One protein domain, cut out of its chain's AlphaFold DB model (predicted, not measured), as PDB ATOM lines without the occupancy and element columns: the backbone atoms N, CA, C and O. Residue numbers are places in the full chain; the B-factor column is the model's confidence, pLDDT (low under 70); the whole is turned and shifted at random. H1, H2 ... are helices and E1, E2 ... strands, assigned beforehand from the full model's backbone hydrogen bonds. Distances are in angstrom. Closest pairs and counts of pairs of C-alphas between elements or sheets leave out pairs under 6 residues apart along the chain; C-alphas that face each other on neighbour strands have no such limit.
ATOM      1  N   LYS A  58     143.438 123.932 120.714       96.00
ATOM      2  CA  LYS A  58     143.667 125.204 120.040       96.00
ATOM      3  C   LYS A  58     144.011 126.246 121.090       96.00
ATOM      4  O   LYS A  58     143.267 126.417 122.048       96.00
ATOM      5  N   VAL A  59     145.115 126.950 120.896       96.88
ATOM      6  CA  VAL A  59     145.510 128.095 121.715       96.88
ATOM      7  C   VAL A  59     145.482 129.339 120.850       96.88
ATOM      8  O   VAL A  59     146.061 129.339 119.765       96.88
ATOM      9  N   VAL A  60     144.816 130.386 121.327       97.19
ATOM     10  CA  VAL A  60     144.851 131.713 120.709       97.19
ATOM     11  C   VAL A  60     145.819 132.578 121.500       97.19
ATOM     12  O   VAL A  60     145.671 132.727 122.714       97.19
ATOM     13  N   TYR A  61     146.805 133.151 120.819       97.56
ATOM     14  CA  TYR A  61     147.796 134.056 121.384       97.56
ATOM     15  C   TYR A  61     147.579 135.469 120.871       97.56
ATOM     16  O   TYR A  61     147.366 135.674 119.680       97.56
ATOM     17  N   HIS A  62     147.756 136.446 121.749       97.06
ATOM     18  CA  HIS A  62     147.978 137.830 121.355       97.06
ATOM     19  C   HIS A  62     149.457 138.172 121.500       97.06
ATOM     20  O   HIS A  62     150.052 137.903 122.547       97.06
ATOM     21  N   ALA A  63     150.039 138.772 120.462       95.06
ATOM     22  CA  ALA A  63     151.398 139.286 120.481       95.06
ATOM     23  C   ALA A  63     151.422 140.811 120.438       95.06
ATOM     24  O   ALA A  63     150.746 141.423 119.608       95.06
ATOM     25  N   THR A  64     152.243 141.409 121.296       92.88
ATOM     26  CA  THR A  64     152.439 142.861 121.384       92.88
ATOM     27  C   THR A  64     153.918 143.195 121.533       92.88
ATOM     28  O   THR A  64     154.658 142.453 122.185       92.88
ATOM     29  N   ALA A  65     154.343 144.324 120.965       90.12
ATOM     30  CA  ALA A  65     155.660 144.889 121.246       90.12
ATOM     31  C   ALA A  65     155.765 145.269 122.735       90.12
ATOM     32  O   ALA A  65     154.774 145.691 123.341       90.12
ATOM     33  N   LYS A  66     156.945 145.105 123.341       87.56
ATOM     34  CA  LYS A  66     157.176 145.527 124.733       87.56
ATOM     35  C   LYS A  66     157.318 147.048 124.838       87.56
ATOM     36  O   LYS A  66     157.866 147.688 123.947       87.56
ATOM     37  N   GLU A  67     156.863 147.619 125.953       79.38
ATOM     38  CA  GLU A  67     156.840 149.075 126.185       79.38
ATOM     39  C   GLU A  67     158.227 149.717 126.068       79.38
ATOM     40  O   GLU A  67     158.381 150.749 125.422       79.38
ATOM     41  N   ASN A  68     159.260 149.055 126.593       77.50
ATOM     42  CA  ASN A  68     160.642 149.542 126.569       77.50
ATOM     43  C   ASN A  68     161.234 149.673 125.155       77.50
ATOM     44  O   ASN A  68     162.273 150.298 124.976       77.50
ATOM     45  N   ILE A  69     160.596 149.094 124.139       72.38
ATOM     46  CA  ILE A  69     161.035 149.236 122.748       72.38
ATOM     47  C   ILE A  69     160.673 150.599 122.199       72.38
ATOM     48  O   ILE A  69     161.372 151.076 121.321       72.38
ATOM     49  N   GLN A  70     159.641 151.256 122.725       70.38
ATOM     50  CA  GLN A  70     159.263 152.594 122.274       70.38
ATOM     51  C   GLN A  70     160.385 153.616 122.517       70.38
ATOM     52  O   GLN A  70     160.495 154.591 121.780       70.38
ATOM     53  N   GLU A  71     161.249 153.359 123.504       76.38
ATOM     54  CA  GLU A  71     162.448 154.156 123.783       76.38
ATOM     55  C   GLU A  71     163.620 153.831 122.839       76.38
ATOM     56  O   GLU A  71     164.458 154.689 122.576       76.38
ATOM     57  N   ILE A  72     163.686 152.596 122.328       79.50
ATOM     58  CA  ILE A  72     164.795 152.089 121.499       79.50
ATOM     59  C   ILE A  72     164.504 152.267 119.999       79.50
ATOM     60  O   ILE A  72     165.413 152.550 119.223       79.50
ATOM     61  N   LEU A  73     163.242 152.101 119.603       76.75
ATOM     62  CA  LEU A  73     162.706 152.156 118.243       76.75
ATOM     63  C   LEU A  73     161.478 153.087 118.249       76.75
ATOM     64  O   LEU A  73     160.338 152.618 118.367       76.75
ATOM     65  N   PRO A  74     161.686 154.417 118.179       74.31
ATOM     66  CA  PRO A  74     160.614 155.407 118.257       74.31
ATOM     67  C   PRO A  74     159.544 155.225 117.179       74.31
ATOM     68  O   PRO A  74     158.382 155.546 117.410       74.31
ATOM     69  N   GLU A  75     159.889 154.673 116.020       70.88
ATOM     70  CA  GLU A  75     158.938 154.312 114.970       70.88
ATOM     71  C   GLU A  75     157.896 153.291 115.453       70.88
ATOM     72  O   GLU A  75     156.710 153.452 115.186       70.88
ATOM     73  N   LEU A  76     158.284 152.313 116.281       68.56
ATOM     74  CA  LEU A  76     157.338 151.365 116.878       68.56
ATOM     75  C   LEU A  76     156.469 152.012 117.960       68.56
ATOM     76  O   LEU A  76     155.419 151.474 118.286       68.56
ATOM     77  N   SER A  77     156.859 153.170 118.504       69.12
ATOM     78  CA  SER A  77     155.997 153.955 119.402       69.12
ATOM     79  C   SER A  77     154.862 154.664 118.660       69.12
ATOM     80  O   SER A  77     153.830 154.973 119.264       69.12
ATOM     81  N   GLN A  78     155.025 154.885 117.348       79.38
ATOM     82  CA  GLN A  78     154.003 155.495 116.499       79.38
ATOM     83  C   GLN A  78     152.846 154.536 116.228       79.38
ATOM     84  O   GLN A  78     151.764 154.998 115.878       79.38
ATOM     85  N   GLN A  79     153.020 153.239 116.481       82.38
ATOM     86  CA  GLN A  79     151.981 152.236 116.307       82.38
ATOM     87  C   GLN A  79     151.743 151.411 117.570       82.38
ATOM     88  O   GLN A  79     152.646 151.100 118.341       82.38
ATOM     89  N   LYS A  80     150.495 151.004 117.785       89.31
ATOM     90  CA  LYS A  80     150.143 149.988 118.773       89.31
ATOM     91  C   LYS A  80     149.244 148.970 118.109       89.31
ATOM     92  O   LYS A  80     148.067 149.220 117.858       89.31
ATOM     93  N   ILE A  81     149.832 147.815 117.840       90.50
ATOM     94  CA  ILE A  81     149.215 146.728 117.093       90.50
ATOM     95  C   ILE A  81     149.236 145.463 117.956       90.50
ATOM     96  O   ILE A  81     150.239 145.165 118.608       90.50
ATOM     97  N   ILE A  82     148.127 144.723 117.955       93.56
ATOM     98  CA  ILE A  82     148.045 143.376 118.525       93.56
ATOM     99  C   ILE A  82     147.927 142.381 117.379       93.56
ATOM    100  O   ILE A  82     147.001 142.450 116.573       93.56
ATOM    101  N   TYR A  83     148.835 141.417 117.333       93.25
ATOM    102  CA  TYR A  83     148.765 140.310 116.387       93.25
ATOM    103  C   TYR A  83     148.083 139.123 117.061       93.25
ATOM    104  O   TYR A  83     148.516 138.709 118.136       93.25
ATOM    105  N   SER A  84     147.047 138.563 116.444       94.81
ATOM    106  CA  SER A  84     146.414 137.333 116.920       94.81
ATOM    107  C   SER A  84     146.943 136.130 116.155       94.81
ATOM    108  O   SER A  84     147.053 136.164 114.924       94.81
ATOM    109  N   TYR A  85     147.252 135.066 116.887       94.81
ATOM    110  CA  TYR A  85     147.725 133.808 116.335       94.81
ATOM    111  C   TYR A  85     146.953 132.630 116.908       94.81
ATOM    112  O   TYR A  85     146.644 132.617 118.097       94.81
ATOM    113  N   SER A  86     146.759 131.591 116.105       94.75
ATOM    114  CA  SER A  86     146.218 130.308 116.548       94.75
ATOM    115  C   SER A  86     147.269 129.219 116.416       94.75
ATOM    116  O   SER A  86     147.800 129.001 115.330       94.75
ATOM    117  N   LEU A  87     147.497 128.472 117.493       95.31
ATOM    118  CA  LEU A  87     148.189 127.185 117.484       95.31
ATOM    119  C   LEU A  87     147.158 126.076 117.655       95.31
ATOM    120  O   LEU A  87     146.557 125.958 118.716       95.31
ATOM    121  N   THR A  88     146.953 125.254 116.633       94.94
ATOM    122  CA  THR A  88     146.133 124.040 116.740       94.94
ATOM    123  C   THR A  88     147.049 122.829 116.762       94.94
ATOM    124  O   THR A  88     147.918 122.727 115.904       94.94
ATOM    125  N   ILE A  89     146.867 121.920 117.714       92.81
ATOM    126  CA  ILE A  89     147.663 120.700 117.870       92.81
ATOM    127  C   ILE A  89     146.715 119.509 117.891       92.81
ATOM    128  O   ILE A  89     145.716 119.512 118.614       92.81
ATOM    129  N   ASN A  90     147.014 118.491 117.093       89.62
ATOM    130  CA  ASN A  90     146.244 117.256 117.033       89.62
ATOM    131  C   ASN A  90     147.142 116.102 116.547       89.62
ATOM    132  O   ASN A  90     147.893 116.282 115.596       89.62
ATOM    133  N   HIS A  91     147.056 114.932 117.193       79.06
ATOM    134  CA  HIS A  91     147.617 113.647 116.736       79.06
ATOM    135  C   HIS A  91     148.993 113.722 116.045       79.06
ATOM    136  O   HIS A  91     149.159 113.305 114.901       79.06
ATOM    137  N   GLY A  92     150.005 114.224 116.753       86.44
ATOM    138  CA  GLY A  92     151.373 114.244 116.228       86.44
ATOM    139  C   GLY A  92     151.656 115.375 115.235       86.44
ATOM    140  O   GLY A  92     152.731 115.383 114.648       86.44
ATOM    141  N   ALA A  93     150.744 116.338 115.079       91.19
ATOM    142  CA  ALA A  93     150.949 117.514 114.247       91.19
ATOM    143  C   ALA A  93     150.452 118.813 114.902       91.19
ATOM    144  O   ALA A  93     149.559 118.798 115.756       91.19
ATOM    145  N   SER A  94     150.981 119.952 114.455       93.12
ATOM    146  CA  SER A  94     150.437 121.273 114.767       93.12
ATOM    147  C   SER A  94     150.397 122.213 113.566       93.12
ATOM    148  O   SER A  94     151.122 122.030 112.587       93.12
ATOM    149  N   LYS A  95     149.522 123.219 113.652       93.50
ATOM    150  CA  LYS A  95     149.447 124.376 112.756       93.50
ATOM    151  C   LYS A  95     149.461 125.652 113.586       93.50
ATOM    152  O   LYS A  95     148.547 125.870 114.379       93.50
ATOM    153  N   TYR A  96     150.456 126.498 113.363       93.38
ATOM    154  CA  TYR A  96     150.541 127.854 113.886       93.38
ATOM    155  C   TYR A  96     150.240 128.856 112.768       93.38
ATOM    156  O   TYR A  96     150.850 128.785 111.704       93.38
ATOM    157  N   CYS A  97     149.299 129.767 112.982       91.62
ATOM    158  CA  CYS A  97     148.838 130.722 111.975       91.62
ATOM    159  C   CYS A  97     148.703 132.115 112.581       91.62
ATOM    160  O   CYS A  97     148.320 132.238 113.743       91.62
ATOM    161  N   ARG A  98     148.984 133.159 111.797       90.69
ATOM    162  CA  ARG A  98     148.561 134.527 112.119       90.69
ATOM    163  C   ARG A  98     147.148 134.753 111.581       90.69
ATOM    164  O   ARG A  98     146.969 134.803 110.370       90.69
ATOM    165  N   ASP A  99     146.172 134.908 112.471       89.62
ATOM    166  CA  ASP A  99     144.748 134.939 112.098       89.62
ATOM    167  C   ASP A  99     144.212 136.349 111.870       89.62
ATOM    168  O   ASP A  99     143.319 136.563 111.047       89.62
ATOM    169  N   SER A 100     144.722 137.329 112.620       90.19
ATOM    170  CA  SER A 100     144.236 138.705 112.543       90.19
ATOM    171  C   SER A 100     145.206 139.712 113.147       90.19
ATOM    172  O   SER A 100     146.141 139.369 113.873       90.19
ATOM    173  N   VAL A 101     144.953 140.984 112.853       91.81
ATOM    174  CA  VAL A 101     145.656 142.132 113.418       91.81
ATOM    175  C   VAL A 101     144.630 143.116 113.972       91.81
ATOM    176  O   VAL A 101     143.640 143.422 113.309       91.81
ATOM    177  N   TYR A 102     144.844 143.593 115.194       92.62
ATOM    178  CA  TYR A 102     144.061 144.655 115.815       92.62
ATOM    179  C   TYR A 102     144.901 145.919 115.881       92.62
ATOM    180  O   TYR A 102     145.920 145.962 116.577       92.62
ATOM    181  N   VAL A 103     144.472 146.944 115.157       91.62
ATOM    182  CA  VAL A 103     145.157 148.236 115.128       91.62
ATOM    183  C   VAL A 103     144.550 149.106 116.219       91.62
ATOM    184  O   VAL A 103     143.389 149.481 116.120       91.62
ATOM    185  N   ILE A 104     145.298 149.417 117.278       90.31
ATOM    186  CA  ILE A 104     144.834 150.345 118.323       90.31
ATOM    187  C   ILE A 104     145.059 151.778 117.846       90.31
ATOM    188  O   ILE A 104     144.139 152.585 117.831       90.31
ATOM    189  N   TYR A 105     146.283 152.079 117.425       87.06
ATOM    190  CA  TYR A 105     146.610 153.304 116.709       87.06
ATOM    191  C   TYR A 105     147.779 153.042 115.760       87.06
ATOM    192  O   TYR A 105     148.641 152.218 116.063       87.06
ATOM    193  N   ASP A 106     147.821 153.771 114.652       84.19
ATOM    194  CA  ASP A 106     148.981 153.886 113.773       84.19
ATOM    195  C   ASP A 106     149.127 155.359 113.383       84.19
ATOM    196  O   ASP A 106     148.209 155.976 112.843       84.19
ATOM    197  N   ARG A 107     150.245 155.952 113.786       80.44
ATOM    198  CA  ARG A 107     150.636 157.337 113.510       80.44
ATOM    199  C   ARG A 107     151.840 157.390 112.582       80.44
ATOM    200  O   ARG A 107     152.435 158.457 112.440       80.44
ATOM    201  N   SER A 108     152.247 156.248 112.040       77.44
ATOM    202  CA  SER A 108     153.304 156.215 111.054       77.44
ATOM    203  C   SER A 108     152.752 156.727 109.724       77.44
ATOM    204  O   SER A 108     151.621 156.445 109.338       77.44
ATOM    205  N   ASP A 109     153.583 157.458 108.990       75.94
ATOM    206  CA  ASP A 109     153.330 157.740 107.571       75.94
ATOM    207  C   ASP A 109     153.754 156.549 106.687       75.94
ATOM    208  O   ASP A 109     153.763 156.624 105.454       75.94
ATOM    209  N   SER A 110     154.177 155.452 107.324       73.06
ATOM    210  CA  SER A 110     154.674 154.259 106.667       73.06
ATOM    211  C   SER A 110     153.519 153.341 106.288       73.06
ATOM    212  O   SER A 110     152.435 153.391 106.860       73.06
ATOM    213  N   LYS A 111     153.752 152.509 105.276       76.31
ATOM    214  CA  LYS A 111     152.833 151.430 104.929       76.31
ATOM    215  C   LYS A 111     153.479 150.121 105.311       76.31
ATOM    216  O   LYS A 111     154.524 149.774 104.752       76.31
ATOM    217  N   GLU A 112     152.849 149.402 106.225       78.38
ATOM    218  CA  GLU A 112     153.288 148.074 106.616       78.38
ATOM    219  C   GLU A 112     152.431 146.999 105.958       78.38
ATOM    220  O   GLU A 112     151.214 147.119 105.811       78.38
ATOM    221  N   TYR A 113     153.101 145.918 105.571       77.38
ATOM    222  CA  TYR A 113     152.495 144.810 104.858       77.38
ATOM    223  C   TYR A 113     152.741 143.517 105.614       77.38
ATOM    224  O   TYR A 113     153.882 143.097 105.819       77.38
ATOM    225  N   TRP A 114     151.654 142.852 105.977       79.62
ATOM    226  CA  TRP A 114     151.698 141.623 106.747       79.62
ATOM    227  C   TRP A 114     151.102 140.492 105.916       79.62
ATOM    228  O   TRP A 114     149.879 140.344 105.895       79.62
ATOM    229  N   PRO A 115     151.925 139.699 105.202       75.69
ATOM    230  CA  PRO A 115     151.429 138.549 104.450       75.69
ATOM    231  C   PRO A 115     150.925 137.470 105.404       75.69
ATOM    232  O   PRO A 115     151.332 137.419 106.566       75.69
ATOM    233  N   TYR A 116     150.050 136.582 104.947       78.19
ATOM    234  CA  TYR A 116     149.704 135.418 105.760       78.19
ATOM    235  C   TYR A 116     150.969 134.588 106.065       78.19
ATOM    236  O   TYR A 116     151.942 134.590 105.304       78.19
ATOM    237  N   LYS A 117     150.967 133.893 107.205       83.19
ATOM    238  CA  LYS A 117     152.017 132.944 107.579       83.19
ATOM    239  C   LYS A 117     151.392 131.773 108.316       83.19
ATOM    240  O   LYS A 117     150.705 131.969 109.318       83.19
ATOM    241  N   GLU A 118     151.676 130.579 107.823       89.06
ATOM    242  CA  GLU A 118     151.284 129.314 108.420       89.06
ATOM    243  C   GLU A 118     152.524 128.439 108.597       89.06
ATOM    244  O   GLU A 118     153.333 128.286 107.683       89.06
ATOM    245  N   VAL A 119     152.661 127.845 109.775       90.06
ATOM    246  CA  VAL A 119     153.717 126.886 110.089       90.06
ATOM    247  C   VAL A 119     153.070 125.589 110.529       90.06
ATOM    248  O   VAL A 119     152.285 125.567 111.474       90.06
ATOM    249  N   TYR A 120     153.424 124.511 109.851       90.50
ATOM    250  CA  TYR A 120     152.980 123.160 110.138       90.50
ATOM    251  C   TYR A 120     154.146 122.377 110.729       90.50
ATOM    252  O   TYR A 120     155.259 122.431 110.203       90.50
ATOM    253  N   LYS A 121     153.899 121.641 111.809       89.19
ATOM    254  CA  LYS A 121     154.892 120.767 112.442       89.19
ATOM    255  C   LYS A 121     154.333 119.354 112.426       89.19
ATOM    256  O   LYS A 121     153.252 119.131 112.952       89.19
ATOM    257  N   ASP A 122     155.047 118.422 111.817       88.38
ATOM    258  CA  ASP A 122     154.784 116.987 111.871       88.38
ATOM    259  C   ASP A 122     155.795 116.363 112.836       88.38
ATOM    260  O   ASP A 122     156.960 116.145 112.496       88.38
ATOM    261  N   TYR A 123     155.360 116.113 114.069       85.88
ATOM    262  CA  TYR A 123     156.217 115.561 115.115       85.88
ATOM    263  C   TYR A 123     156.548 114.086 114.887       85.88
ATOM    264  O   TYR A 123     157.559 113.617 115.403       85.88
ATOM    265  N   ASN A 124     155.725 113.356 114.128       86.44
ATOM    266  CA  ASN A 124     155.967 111.941 113.849       86.44
ATOM    267  C   ASN A 124     157.140 111.774 112.880       86.44
ATOM    268  O   ASN A 124     157.949 110.861 113.039       86.44
ATOM    269  N   ASN A 125     157.240 112.676 111.901       84.31
ATOM    270  CA  ASN A 125     158.285 112.647 110.878       84.31
ATOM    271  C   ASN A 125     159.416 113.662 111.123       84.31
ATOM    272  O   ASN A 125     160.407 113.657 110.395       84.31
ATOM    273  N   GLY A 126     159.287 114.536 112.126       82.38
ATOM    274  CA  GLY A 126     160.255 115.604 112.399       82.38
ATOM    275  C   GLY A 126     160.309 116.669 111.298       82.38
ATOM    276  O   GLY A 126     161.346 117.302 111.094       82.38
ATOM    277  N   VAL A 127     159.209 116.854 110.562       81.94
ATOM    278  CA  VAL A 127     159.128 117.741 109.391       81.94
ATOM    279  C   VAL A 127     158.416 119.034 109.754       81.94
ATOM    280  O   VAL A 127     157.395 119.023 110.438       81.94
ATOM    281  N   TRP A 128     158.958 120.161 109.299       85.50
ATOM    282  CA  TRP A 128     158.354 121.476 109.475       85.50
ATOM    283  C   TRP A 128     158.097 122.071 108.102       85.50
ATOM    284  O   TRP A 128     158.979 122.065 107.247       85.50
ATOM    285  N   LEU A 129     156.891 122.574 107.877       85.06
ATOM    286  CA  LEU A 129     156.515 123.210 106.622       85.06
ATOM    287  C   LEU A 129     156.092 124.641 106.919       85.06
ATOM    288  O   LEU A 129     155.255 124.869 107.790       85.06
ATOM    289  N   GLU A 130     156.648 125.600 106.195       85.31
ATOM    290  CA  GLU A 130     156.226 126.996 106.269       85.31
ATOM    291  C   GLU A 130     155.556 127.392 104.958       85.31
ATOM    292  O   GLU A 130     156.080 127.113 103.886       85.31
ATOM    293  N   LYS A 131     154.398 128.044 105.055       81.50
ATOM    294  CA  LYS A 131     153.700 128.685 103.941       81.50
ATOM    295  C   LYS A 131     153.565 130.164 104.282       81.50
ATOM    296  O   LYS A 131     153.028 130.502 105.341       81.50
ATOM    297  N   SER A 132     154.051 131.051 103.428       79.12
ATOM    298  CA  SER A 132     154.069 132.487 103.721       79.12
ATOM    299  C   SER A 132     154.060 133.330 102.446       79.12
ATOM    300  O   SER A 132     154.140 132.814 101.337       79.12
ATOM    301  N   GLY A 133     153.937 134.648 102.578       74.44
ATOM    302  CA  GLY A 133     154.301 135.586 101.514       74.44
ATOM    303  C   GLY A 133     155.621 136.283 101.840       74.44
ATOM    304  O   GLY A 133     155.898 136.551 103.010       74.44
ATOM    305  N   SER A 134     156.421 136.622 100.829       70.62
ATOM    306  CA  SER A 134     157.647 137.408 101.005       70.62
ATOM    307  C   SER A 134     157.782 138.520  99.974       70.62
ATOM    308  O   SER A 134     157.340 138.405  98.832       70.62
ATOM    309  N   TYR A 135     158.408 139.621 100.384       68.44
ATOM    310  CA  TYR A 135     158.700 140.743  99.503       68.44
ATOM    311  C   TYR A 135     160.103 140.606  98.927       68.44
ATOM    312  O   TYR A 135     161.077 140.521  99.674       68.44
ATOM    313  N   MET A 136     160.214 140.637  97.600       65.75
ATOM    314  CA  MET A 136     161.502 140.703  96.911       65.75
ATOM    315  C   MET A 136     161.422 141.741  95.793       65.75
ATOM    316  O   MET A 136     160.467 141.758  95.023       65.75
ATOM    317  N   GLU A 137     162.408 142.633  95.709       71.88
ATOM    318  CA  GLU A 137     162.534 143.593  94.596       71.88
ATOM    319  C   GLU A 137     161.269 144.444  94.324       71.88
ATOM    320  O   GLU A 137     161.006 144.837  93.191       71.88
ATOM    321  N   GLY A 138     160.469 144.741  95.358       66.94
ATOM    322  CA  GLY A 138     159.242 145.545  95.238       66.94
ATOM    323  C   GLY A 138     157.970 144.766  94.875       66.94
ATOM    324  O   GLY A 138     156.925 145.387  94.685       66.94
ATOM    325  N   TYR A 139     158.037 143.434  94.819       64.62
ATOM    326  CA  TYR A 139     156.905 142.551  94.525       64.62
ATOM    327  C   TYR A 139     156.640 141.598  95.698       64.62
ATOM    328  O   TYR A 139     157.580 141.119  96.339       64.62
ATOM    329  N   LEU A 140     155.361 141.310  95.966       67.88
ATOM    330  CA  LEU A 140     154.938 140.274  96.912       67.88
ATOM    331  C   LEU A 140     154.874 138.927  96.194       67.88
ATOM    332  O   LEU A 140     154.047 138.754  95.304       67.88
ATOM    333  N   TYR A 141     155.687 137.975  96.631       63.19
ATOM    334  CA  TYR A 141     155.690 136.598  96.159       63.19
ATOM    335  C   TYR A 141     154.966 135.708  97.162       63.19
ATOM    336  O   TYR A 141     155.251 135.740  98.358       63.19
ATOM    337  N   GLU A 142     154.060 134.867  96.672       64.19
ATOM    338  CA  GLU A 142     153.575 133.740  97.462       64.19
ATOM    339  C   GLU A 142     154.695 132.700  97.573       64.19
ATOM    340  O   GLU A 142     155.147 132.146  96.566       64.19
ATOM    341  N   GLN A 143     155.148 132.435  98.793       63.44
ATOM    342  CA  GLN A 143     156.024 131.314  99.086       63.44
ATOM    343  C   GLN A 143     155.151 130.099  99.390       63.44
ATOM    344  O   GLN A 143     154.317 130.089 100.298       63.44
ATOM    345  N   GLY A 144     155.316 129.066  98.563       63.56
ATOM    346  CA  GLY A 144     154.714 127.763  98.812       63.56
ATOM    347  C   GLY A 144     155.284 127.111 100.073       63.56
ATOM    348  O   GLY A 144     155.960 127.744 100.873       63.56
ATOM    349  N   LEU A 145     155.018 125.817 100.239       67.88
ATOM    350  CA  LEU A 145     155.529 125.063 101.379       67.88
ATOM    351  C   LEU A 145     157.043 124.875 101.263       67.88
ATOM    352  O   LEU A 145     157.508 124.021 100.500       67.88
ATOM    353  N   ASP A 146     157.795 125.647 102.038       67.69
ATOM    354  CA  ASP A 146     159.207 125.387 102.268       67.69
ATOM    355  C   ASP A 146     159.326 124.323 103.362       67.69
ATOM    356  O   ASP A 146     158.947 124.524 104.517       67.69
ATOM    357  N   GLU A 147     159.840 123.149 102.985       67.69
ATOM    358  CA  GLU A 147     160.196 122.110 103.950       67.69
ATOM    359  C   GLU A 147     161.463 122.545 104.686       67.69
ATOM    360  O   GLU A 147     162.567 122.529 104.130       67.69
ATOM    361  N   LEU A 148     161.283 122.911 105.949       67.44
ATOM    362  CA  LEU A 148     162.332 123.181 106.908       67.44
ATOM    363  C   LEU A 148     162.617 121.872 107.654       67.44
ATOM    364  O   LEU A 148     161.797 121.368 108.418       67.44
ATOM    365  N   ARG A 149     163.792 121.288 107.431       60.41
ATOM    366  CA  ARG A 149     164.263 120.176 108.269       60.41
ATOM    367  C   ARG A 149     164.835 120.737 109.560       60.41
ATOM    368  O   ARG A 149     165.417 121.818 109.517       60.41
ATOM    369  N   GLU A 150     164.624 120.014 110.665       58.28
ATOM    370  CA  GLU A 150     164.946 120.398 112.049       58.28
ATOM    371  C   GLU A 150     165.857 121.631 112.168       58.28
ATOM    372  O   GLU A 150     167.077 121.561 111.981       58.28
ATOM    373  N   ARG A 151     165.272 122.768 112.571       54.69
ATOM    374  CA  ARG A 151     166.060 123.827 113.202       54.69
ATOM    375  C   ARG A 151     166.566 123.252 114.519       54.69
ATOM    376  O   ARG A 151     165.863 123.259 115.522       54.69
ATOM    377  N   LYS A 214     156.053 140.068 123.288       95.19
ATOM    378  CA  LYS A 214     155.390 139.171 124.215       95.19
ATOM    379  C   LYS A 214     154.202 138.534 123.515       95.19
ATOM    380  O   LYS A 214     153.333 139.257 123.042       95.19
ATOM    381  N   TRP A 215     154.158 137.209 123.497       97.06
ATOM    382  CA  TRP A 215     153.017 136.393 123.098       97.06
ATOM    383  C   TRP A 215     152.368 135.838 124.356       97.06
ATOM    384  O   TRP A 215     153.048 135.173 125.130       97.06
ATOM    385  N   SER A 216     151.076 136.072 124.562       97.69
ATOM    386  CA  SER A 216     150.335 135.540 125.711       97.69
ATOM    387  C   SER A 216     149.060 134.858 125.235       97.69
ATOM    388  O   SER A 216     148.322 135.420 124.421       97.69
ATOM    389  N   ALA A 217     148.823 133.634 125.703       98.06
ATOM    390  CA  ALA A 217     147.608 132.892 125.422       98.06
ATOM    391  C   ALA A 217     146.419 133.604 126.072       98.06
ATOM    392  O   ALA A 217     146.388 133.821 127.286       98.06
ATOM    393  N   VAL A 218     145.439 133.956 125.249       97.62
ATOM    394  CA  VAL A 218     144.188 134.589 125.679       97.62
ATOM    395  C   VAL A 218     143.037 133.594 125.739       97.62
ATOM    396  O   VAL A 218     142.070 133.820 126.460       97.62
ATOM    397  N   GLU A 219     143.156 132.474 125.027       97.06
ATOM    398  CA  GLU A 219     142.148 131.422 124.990       97.06
ATOM    399  C   GLU A 219     142.813 130.060 124.770       97.06
ATOM    400  O   GLU A 219     143.741 129.932 123.969       97.06
ATOM    401  N   VAL A 220     142.318 129.037 125.468       96.56
ATOM    402  CA  VAL A 220     142.716 127.640 125.280       96.56
ATOM    403  C   VAL A 220     141.459 126.788 125.155       96.56
ATOM    404  O   VAL A 220     140.646 126.719 126.074       96.56
ATOM    405  N   LEU A 221     141.307 126.137 124.006       94.94
ATOM    406  CA  LEU A 221     140.165 125.303 123.654       94.94
ATOM    407  C   LEU A 221     140.612 123.854 123.499       94.94
ATOM    408  O   LEU A 221     141.490 123.543 122.695       94.94
ATOM    409  N   PHE A 222     139.964 122.959 124.232       91.44
ATOM    410  CA  PHE A 222     140.169 121.521 124.118       91.44
ATOM    411  C   PHE A 222     139.161 120.905 123.139       91.44
ATOM    412  O   PHE A 222     138.069 121.434 122.943       91.44
ATOM    413  N   ASN A 223     139.513 119.761 122.552       87.81
ATOM    414  CA  ASN A 223     138.775 119.095 121.471       87.81
ATOM    415  C   ASN A 223     138.666 119.947 120.191       87.81
ATOM    416  O   ASN A 223     137.628 119.980 119.530       87.81
ATOM    417  N   ALA A 224     139.745 120.648 119.842       83.69
ATOM    418  CA  ALA A 224     139.826 121.443 118.622       83.69
ATOM    419  C   ALA A 224     139.729 120.598 117.335       83.69
ATOM    420  O   ALA A 224     139.906 119.376 117.337       83.69
ATOM    421  N   GLN A 225     139.477 121.275 116.213       82.31
ATOM    422  CA  GLN A 225     139.477 120.646 114.893       82.31
ATOM    423  C   GLN A 225     140.834 120.009 114.557       82.31
ATOM    424  O   GLN A 225     141.882 120.376 115.093       82.31
ATOM    425  N   THR A 226     140.805 119.027 113.662       82.50
ATOM    426  CA  THR A 226     141.999 118.309 113.220       82.50
ATOM    427  C   THR A 226     142.892 119.183 112.351       82.50
ATOM    428  O   THR A 226     142.416 119.943 111.510       82.50
ATOM    429  N   VAL A 227     144.203 119.051 112.545       85.44
ATOM    430  CA  VAL A 227     145.202 119.650 111.663       85.44
ATOM    431  C   VAL A 227     145.365 118.745 110.449       85.44
ATOM    432  O   VAL A 227     145.790 117.600 110.585       85.44
ATOM    433  N   ALA A 228     145.026 119.253 109.267       85.56
ATOM    434  CA  ALA A 228     145.413 118.628 108.011       85.56
ATOM    435  C   ALA A 228     146.815 119.120 107.643       85.56
ATOM    436  O   ALA A 228     147.010 120.313 107.394       85.56
ATOM    437  N   LEU A 229     147.792 118.213 107.653       83.31
ATOM    438  CA  LEU A 229     149.107 118.500 107.094       83.31
ATOM    439  C   LEU A 229     148.971 118.600 105.570       83.31
ATOM    440  O   LEU A 229     148.313 117.748 104.970       83.31
ATOM    441  N   PRO A 230     149.558 119.618 104.933       81.19
ATOM    442  CA  PRO A 230     149.565 119.682 103.484       81.19
ATOM    443  C   PRO A 230     150.501 118.611 102.905       81.19
ATOM    444  O   PRO A 230     151.471 118.220 103.551       81.19
ATOM    445  N   ASP A 231     150.264 118.200 101.656       70.12
ATOM    446  CA  ASP A 231     150.948 117.074 100.984       70.12
ATOM    447  C   ASP A 231     152.470 117.251 100.775       70.12
ATOM    448  O   ASP A 231     153.113 116.439 100.112       70.12
ATOM    449  N   GLY A 232     153.070 118.330 101.290       57.41
ATOM    450  CA  GLY A 232     154.519 118.553 101.271       57.41
ATOM    451  C   GLY A 232     155.123 118.735  99.875       57.41
ATOM    452  O   GLY A 232     156.344 118.804  99.742       57.41
ATOM    453  N   ILE A 233     154.300 118.829  98.821       55.50
ATOM    454  CA  ILE A 233     154.776 119.086  97.461       55.50
ATOM    455  C   ILE A 233     155.365 120.496  97.433       55.50
ATOM    456  O   ILE A 233     154.641 121.492  97.367       55.50
ATOM    457  N   ARG A 234     156.701 120.569  97.458       52.69
ATOM    458  CA  ARG A 234     157.467 121.791  97.208       52.69
ATOM    459  C   ARG A 234     157.118 122.307  95.823       52.69
ATOM    460  O   ARG A 234     157.676 121.877  94.814       52.69
ATOM    461  N   THR A 235     156.204 123.260  95.757       47.91
ATOM    462  CA  THR A 235     156.025 124.038  94.546       47.91
ATOM    463  C   THR A 235     156.807 125.328  94.712       47.91
ATOM    464  O   THR A 235     156.334 126.259  95.360       47.91
ATOM    465  N   HIS A 236     157.975 125.421  94.077       45.97
ATOM    466  CA  HIS A 236     158.527 126.721  93.706       45.97
ATOM    467  C   HIS A 236     157.614 127.317  92.631       45.97
ATOM    468  O   HIS A 236     157.966 127.355  91.451       45.97
ATOM    469  N   LYS A 237     156.402 127.748  92.993       47.88
ATOM    470  CA  LYS A 237     155.616 128.579  92.087       47.88
ATOM    471  C   LYS A 237     156.233 129.968  92.119       47.88
ATOM    472  O   LYS A 237     155.722 130.888  92.736       47.88
ATOM    473  N   LYS A 238     157.330 130.119  91.379       44.84
ATOM    474  CA  LYS A 238     157.977 131.402  91.077       44.84
ATOM    475  C   LYS A 238     157.033 132.400  90.370       44.84
ATOM    476  O   LYS A 238     157.434 133.529  90.128       44.84
ATOM    477  N   ASN A 239     155.800 131.985  90.043       47.69
ATOM    478  CA  ASN A 239     154.894 132.660  89.119       47.69
ATOM    479  C   ASN A 239     153.520 133.054  89.712       47.69
ATOM    480  O   ASN A 239     152.709 133.569  88.950       47.69
ATOM    481  N   THR A 240     153.177 132.794  90.984       49.12
ATOM    482  CA  THR A 240     151.753 132.919  91.393       49.12
ATOM    483  C   THR A 240     151.291 134.312  91.793       49.12
ATOM    484  O   THR A 240     150.100 134.574  91.673       49.12
ATOM    485  N   ILE A 241     152.180 135.217  92.206       51.69
ATOM    486  CA  ILE A 241     151.833 136.619  92.455       51.69
ATOM    487  C   ILE A 241     153.062 137.467  92.091       51.69
ATOM    488  O   ILE A 241     154.042 137.496  92.820       51.69
ATOM    489  N   GLN A 242     153.044 138.104  90.920       54.31
ATOM    490  CA  GLN A 242     153.831 139.312  90.663       54.31
ATOM    491  C   GLN A 242     152.837 140.460  90.717       54.31
ATOM    492  O   GLN A 242     152.266 140.839  89.700       54.31
ATOM    493  N   LEU A 243     152.561 140.949  91.919       60.22
ATOM    494  CA  LEU A 243     151.774 142.164  92.063       60.22
ATOM    495  C   LEU A 243     152.743 143.315  92.215       60.22
ATOM    496  O   LEU A 243     153.610 143.289  93.095       60.22
ATOM    497  N   SER A 244     152.609 144.300  91.330       64.12
ATOM    498  CA  SER A 244     153.305 145.562  91.521       64.12
ATOM    499  C   SER A 244     152.816 146.203  92.820       64.12
ATOM    500  O   SER A 244     151.709 145.921  93.285       64.12
ATOM    501  N   TYR A 245     153.605 147.108  93.392       61.62
ATOM    502  CA  TYR A 245     153.186 147.906  94.548       61.62
ATOM    503  C   TYR A 245     151.768 148.490  94.381       61.62
ATOM    504  O   TYR A 245     150.966 148.450  95.308       61.62
ATOM    505  N   ASN A 246     151.433 148.973  93.181       69.31
ATOM    506  CA  ASN A 246     150.116 149.542  92.896       69.31
ATOM    507  C   ASN A 246     148.997 148.492  92.938       69.31
ATOM    508  O   ASN A 246     147.919 148.779  93.450       69.31
ATOM    509  N   ASP A 247     149.255 147.278  92.450       71.12
ATOM    510  CA  ASP A 247     148.263 146.199  92.480       71.12
ATOM    511  C   ASP A 247     148.075 145.660  93.904       71.12
ATOM    512  O   ASP A 247     146.959 145.329  94.295       71.12
ATOM    513  N   ILE A 248     149.139 145.648  94.717       66.94
ATOM    514  CA  ILE A 248     149.067 145.312  96.145       66.94
ATOM    515  C   ILE A 248     148.144 146.284  96.879       66.94
ATOM    516  O   ILE A 248     147.275 145.844  97.622       66.94
ATOM    517  N   MET A 249     148.268 147.589  96.620       62.72
ATOM    518  CA  MET A 249     147.377 148.607  97.197       62.72
ATOM    519  C   MET A 249     145.905 148.430  96.791       62.72
ATOM    520  O   MET A 249     145.030 149.026  97.414       62.72
ATOM    521  N   SER A 250     145.628 147.636  95.753       66.56
ATOM    522  CA  SER A 250     144.273 147.308  95.304       66.56
ATOM    523  C   SER A 250     143.755 145.956  95.815       66.56
ATOM    524  O   SER A 250     142.593 145.626  95.576       66.56
ATOM    525  N   LEU A 251     144.591 145.170  96.507       59.59
ATOM    526  CA  LEU A 251     144.181 143.882  97.064       59.59
ATOM    527  C   LEU A 251     143.174 144.055  98.204       59.59
ATOM    528  O   LEU A 251     143.275 144.961  99.031       59.59
ATOM    529  N   GLY A 252     142.221 143.125  98.264       55.72
ATOM    530  CA  GLY A 252     141.351 142.957  99.417       55.72
ATOM    531  C   GLY A 252     142.099 142.358 100.611       55.72
ATOM    532  O   GLY A 252     143.228 141.875 100.515       55.72
ATOM    533  N   LYS A 253     141.434 142.357 101.769       54.72
ATOM    534  CA  LYS A 253     141.941 141.777 103.029       54.72
ATOM    535  C   LYS A 253     142.126 140.247 102.969       54.72
ATOM    536  O   LYS A 253     142.557 139.646 103.948       54.72
ATOM    537  N   ASP A 254     141.801 139.624 101.839       53.31
ATOM    538  CA  ASP A 254     141.772 138.179 101.612       53.31
ATOM    539  C   ASP A 254     143.164 137.548 101.457       53.31
ATOM    540  O   ASP A 254     143.296 136.332 101.536       53.31
ATOM    541  N   LYS A 255     144.228 138.335 101.238       59.78
ATOM    542  CA  LYS A 255     145.588 137.777 101.032       59.78
ATOM    543  C   LYS A 255     146.696 138.471 101.810       59.78
ATOM    544  O   LYS A 255     147.777 137.907 101.992       59.78
ATOM    545  N   LEU A 256     146.440 139.696 102.253       70.00
ATOM    546  CA  LEU A 256     147.429 140.590 102.828       70.00
ATOM    547  C   LEU A 256     146.724 141.608 103.720       70.00
ATOM    548  O   LEU A 256     145.714 142.184 103.320       70.00
ATOM    549  N   ILE A 257     147.279 141.867 104.902       78.44
ATOM    550  CA  ILE A 257     146.869 143.026 105.697       78.44
ATOM    551  C   ILE A 257     147.828 144.168 105.387       78.44
ATOM    552  O   ILE A 257     149.038 144.040 105.579       78.44
ATOM    553  N   ILE A 258     147.261 145.270 104.901       79.44
ATOM    554  CA  ILE A 258     147.951 146.540 104.693       79.44
ATOM    555  C   ILE A 258     147.552 147.457 105.842       79.44
ATOM    556  O   ILE A 258     146.360 147.599 106.120       79.44
ATOM    557  N   ILE A 259     148.548 148.033 106.506       81.00
ATOM    558  CA  ILE A 259     148.366 149.036 107.553       81.00
ATOM    559  C   ILE A 259     148.956 150.345 107.033       81.00
ATOM    560  O   ILE A 259     150.114 150.388 106.619       81.00
ATOM    561  N   ASP A 260     148.114 151.371 106.983       80.75
ATOM    562  CA  ASP A 260     148.436 152.736 106.573       80.75
ATOM    563  C   ASP A 260     147.455 153.744 107.205       80.75
ATOM    564  O   ASP A 260     146.534 153.370 107.936       80.75
ATOM    565  N   ALA A 261     147.595 155.027 106.862       78.12
ATOM    566  CA  ALA A 261     146.758 156.114 107.378       78.12
ATOM    567  C   ALA A 261     145.235 155.958 107.149       78.12
ATOM    568  O   ALA A 261     144.454 156.670 107.782       78.12
ATOM    569  N   GLN A 262     144.785 155.075 106.248       80.56
ATOM    570  CA  GLN A 262     143.359 154.803 106.000       80.56
ATOM    571  C   GLN A 262     142.847 153.581 106.770       80.56
ATOM    572  O   GLN A 262     141.652 153.272 106.737       80.56
ATOM    573  N   THR A 263     143.736 152.868 107.454       85.19
ATOM    574  CA  THR A 263     143.399 151.636 108.154       85.19
ATOM    575  C   THR A 263     142.467 151.921 109.333       85.19
ATOM    576  O   THR A 263     142.789 152.757 110.179       85.19
ATOM    577  N   PRO A 264     141.309 151.236 109.429       86.62
ATOM    578  CA  PRO A 264     140.381 151.450 110.529       86.62
ATOM    579  C   PRO A 264     141.034 151.167 111.883       86.62
ATOM    580  O   PRO A 264     141.468 150.045 112.153       86.62
ATOM    581  N   LEU A 265     141.062 152.189 112.736       90.38
ATOM    582  CA  LEU A 265     141.491 152.055 114.120       90.38
ATOM    583  C   LEU A 265     140.468 151.244 114.919       90.38
ATOM    584  O   LEU A 265     139.293 151.144 114.555       90.38
ATOM    585  N   GLU A 266     140.939 150.647 116.006       90.31
ATOM    586  CA  GLU A 266     140.152 149.858 116.955       90.31
ATOM    587  C   GLU A 266     139.323 148.752 116.283       90.31
ATOM    588  O   GLU A 266     138.229 148.394 116.717       90.31
ATOM    589  N   THR A 267     139.851 148.191 115.193       90.12
ATOM    590  CA  THR A 267     139.163 147.187 114.383       90.12
ATOM    591  C   THR A 267     140.054 145.973 114.164       90.12
ATOM    592  O   THR A 267     141.250 146.087 113.892       90.12
ATOM    593  N   TRP A 268     139.455 144.783 114.252       90.50
ATOM    594  CA  TRP A 268     140.112 143.547 113.839       90.50
ATOM    595  C   TRP A 268     140.097 143.424 112.319       90.50
ATOM    596  O   TRP A 268     139.040 143.312 111.694       90.50
ATOM    597  N   LEU A 269     141.286 143.389 111.736       88.00
ATOM    598  CA  LEU A 269     141.518 142.995 110.357       88.00
ATOM    599  C   LEU A 269     141.834 141.501 110.357       88.00
ATOM    600  O   LEU A 269     142.799 141.071 110.987       88.00
ATOM    601  N   LYS A 270     140.988 140.698 109.717       84.81
ATOM    602  CA  LYS A 270     141.143 139.241 109.661       84.81
ATOM    603  C   LYS A 270     141.855 138.840 108.378       84.81
ATOM    604  O   LYS A 270     141.603 139.445 107.340       84.81
ATOM    605  N   PHE A 271     142.690 137.812 108.466       74.19
ATOM    606  CA  PHE A 271     143.128 137.063 107.296       74.19
ATOM    607  C   PHE A 271     141.986 136.101 106.937       74.19
ATOM    608  O   PHE A 271     141.679 135.192 107.710       74.19
TER     609      PHE A 271
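AT A GLANCE: This is residues 58 to 151 and 214 to 271 of the 273 residues of the protein "GLPGLI family protein" of Phaeodactylibacter luteus (UniProt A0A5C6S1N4). One large, twisted antiparallel sheet of eight strands makes the body and forks at E3: E5, E6 and E7 continue it beside one part of E3, and short E10 pairs beside another part. A small ribbon of E4 and E9 lies by the fork, the short helices H1 and H2 make a corner near the beginning of E2, and residues 223 to 244, with no named element, lead from E8 at one edge to H3 near the end of E7 that holds Tyr 139. The printed part has 152 residues, with ten named strands and three named helices in the order E1 H1 H2 E2 E3 E4 E5 E6 E7 E8 H3 E9 E10, and is mostly strand. It is compact, with a radius of gyration of the C-alphas of 17.0 A and spans of 46 by 38 by 28 A.

HOW THE PARTS SIT: E3, residues 93 to 106, has E2, residues 79 to 90, on one side, and E5, residues 117 to 122, and E10, residues 267 to 270, on the other side. E2 and E3 form a hairpin, with N 84 and O 100 2.8 A apart; across E3 and E5, N 96 and O 119 are 2.8 A apart, and across E3 and E10, N 101 and O 269 are 2.9 A apart. Beyond E2, E1, residues 58 to 65, pairs with it, N 61 to O 85 at 2.8 A, and edge strand E8, residues 214 to 222, pairs with E1, N 60 to O 219 at 2.9 A. E5, E6, residues 127 to 136, and E7, residues 139 to 149, form a meander, each strand the antiparallel neighbour of the one before, with N 120 to O 129 at 2.8 A and N 134 to O 141 at 2.9 A. E4, residues 112 to 115, runs on into E5 at 34 degrees and pairs antiparallel with E9, residues 256 to 259, N 114 to O 257 at 2.9 A. The closest C-alphas of E9 and E10, those of Ile 257 and Leu 269, are 7.1 A apart. H1, residues 69 to 72, and H2, residues 74 to 77, touch only at the corner, the C-alphas of Gln 70 and Ser 77 being closest at 4.6 A. H2 and H3, residues 245 to 248, only graze the large sheet. H1, H2 and H3 are too short for an O i to N i+4 pair; each has its one O i to N i+3 pair within range.

IN THESE COORDINATES: E1 begins at C-alpha 58, (143.667, 125.204, 120.040), and E10 ends at C-alpha 270, (141.143, 139.241, 109.661). E3 spans 36.4 A and bends by 55 degrees at residue 103; E2 spans 35.5 A. E7 spans 27.3 A and E6 26.2 A, with bends of 58 degrees at residue 144 and 61 degrees at residue 133.

THE WHOLE: The C-alphas of Asp 109 and Asn 124, the two farthest apart, are 46.3 A apart. Residues 152 to 213 are not printed, and C-alphas 151 and 214 are 21.7 A apart across the cut. The link from E8 to H3, 22 residues, is long. Mean pLDDT of the printed part is 78.8; 41 residues are under 70, among them 138 to 151 and 232 to 246.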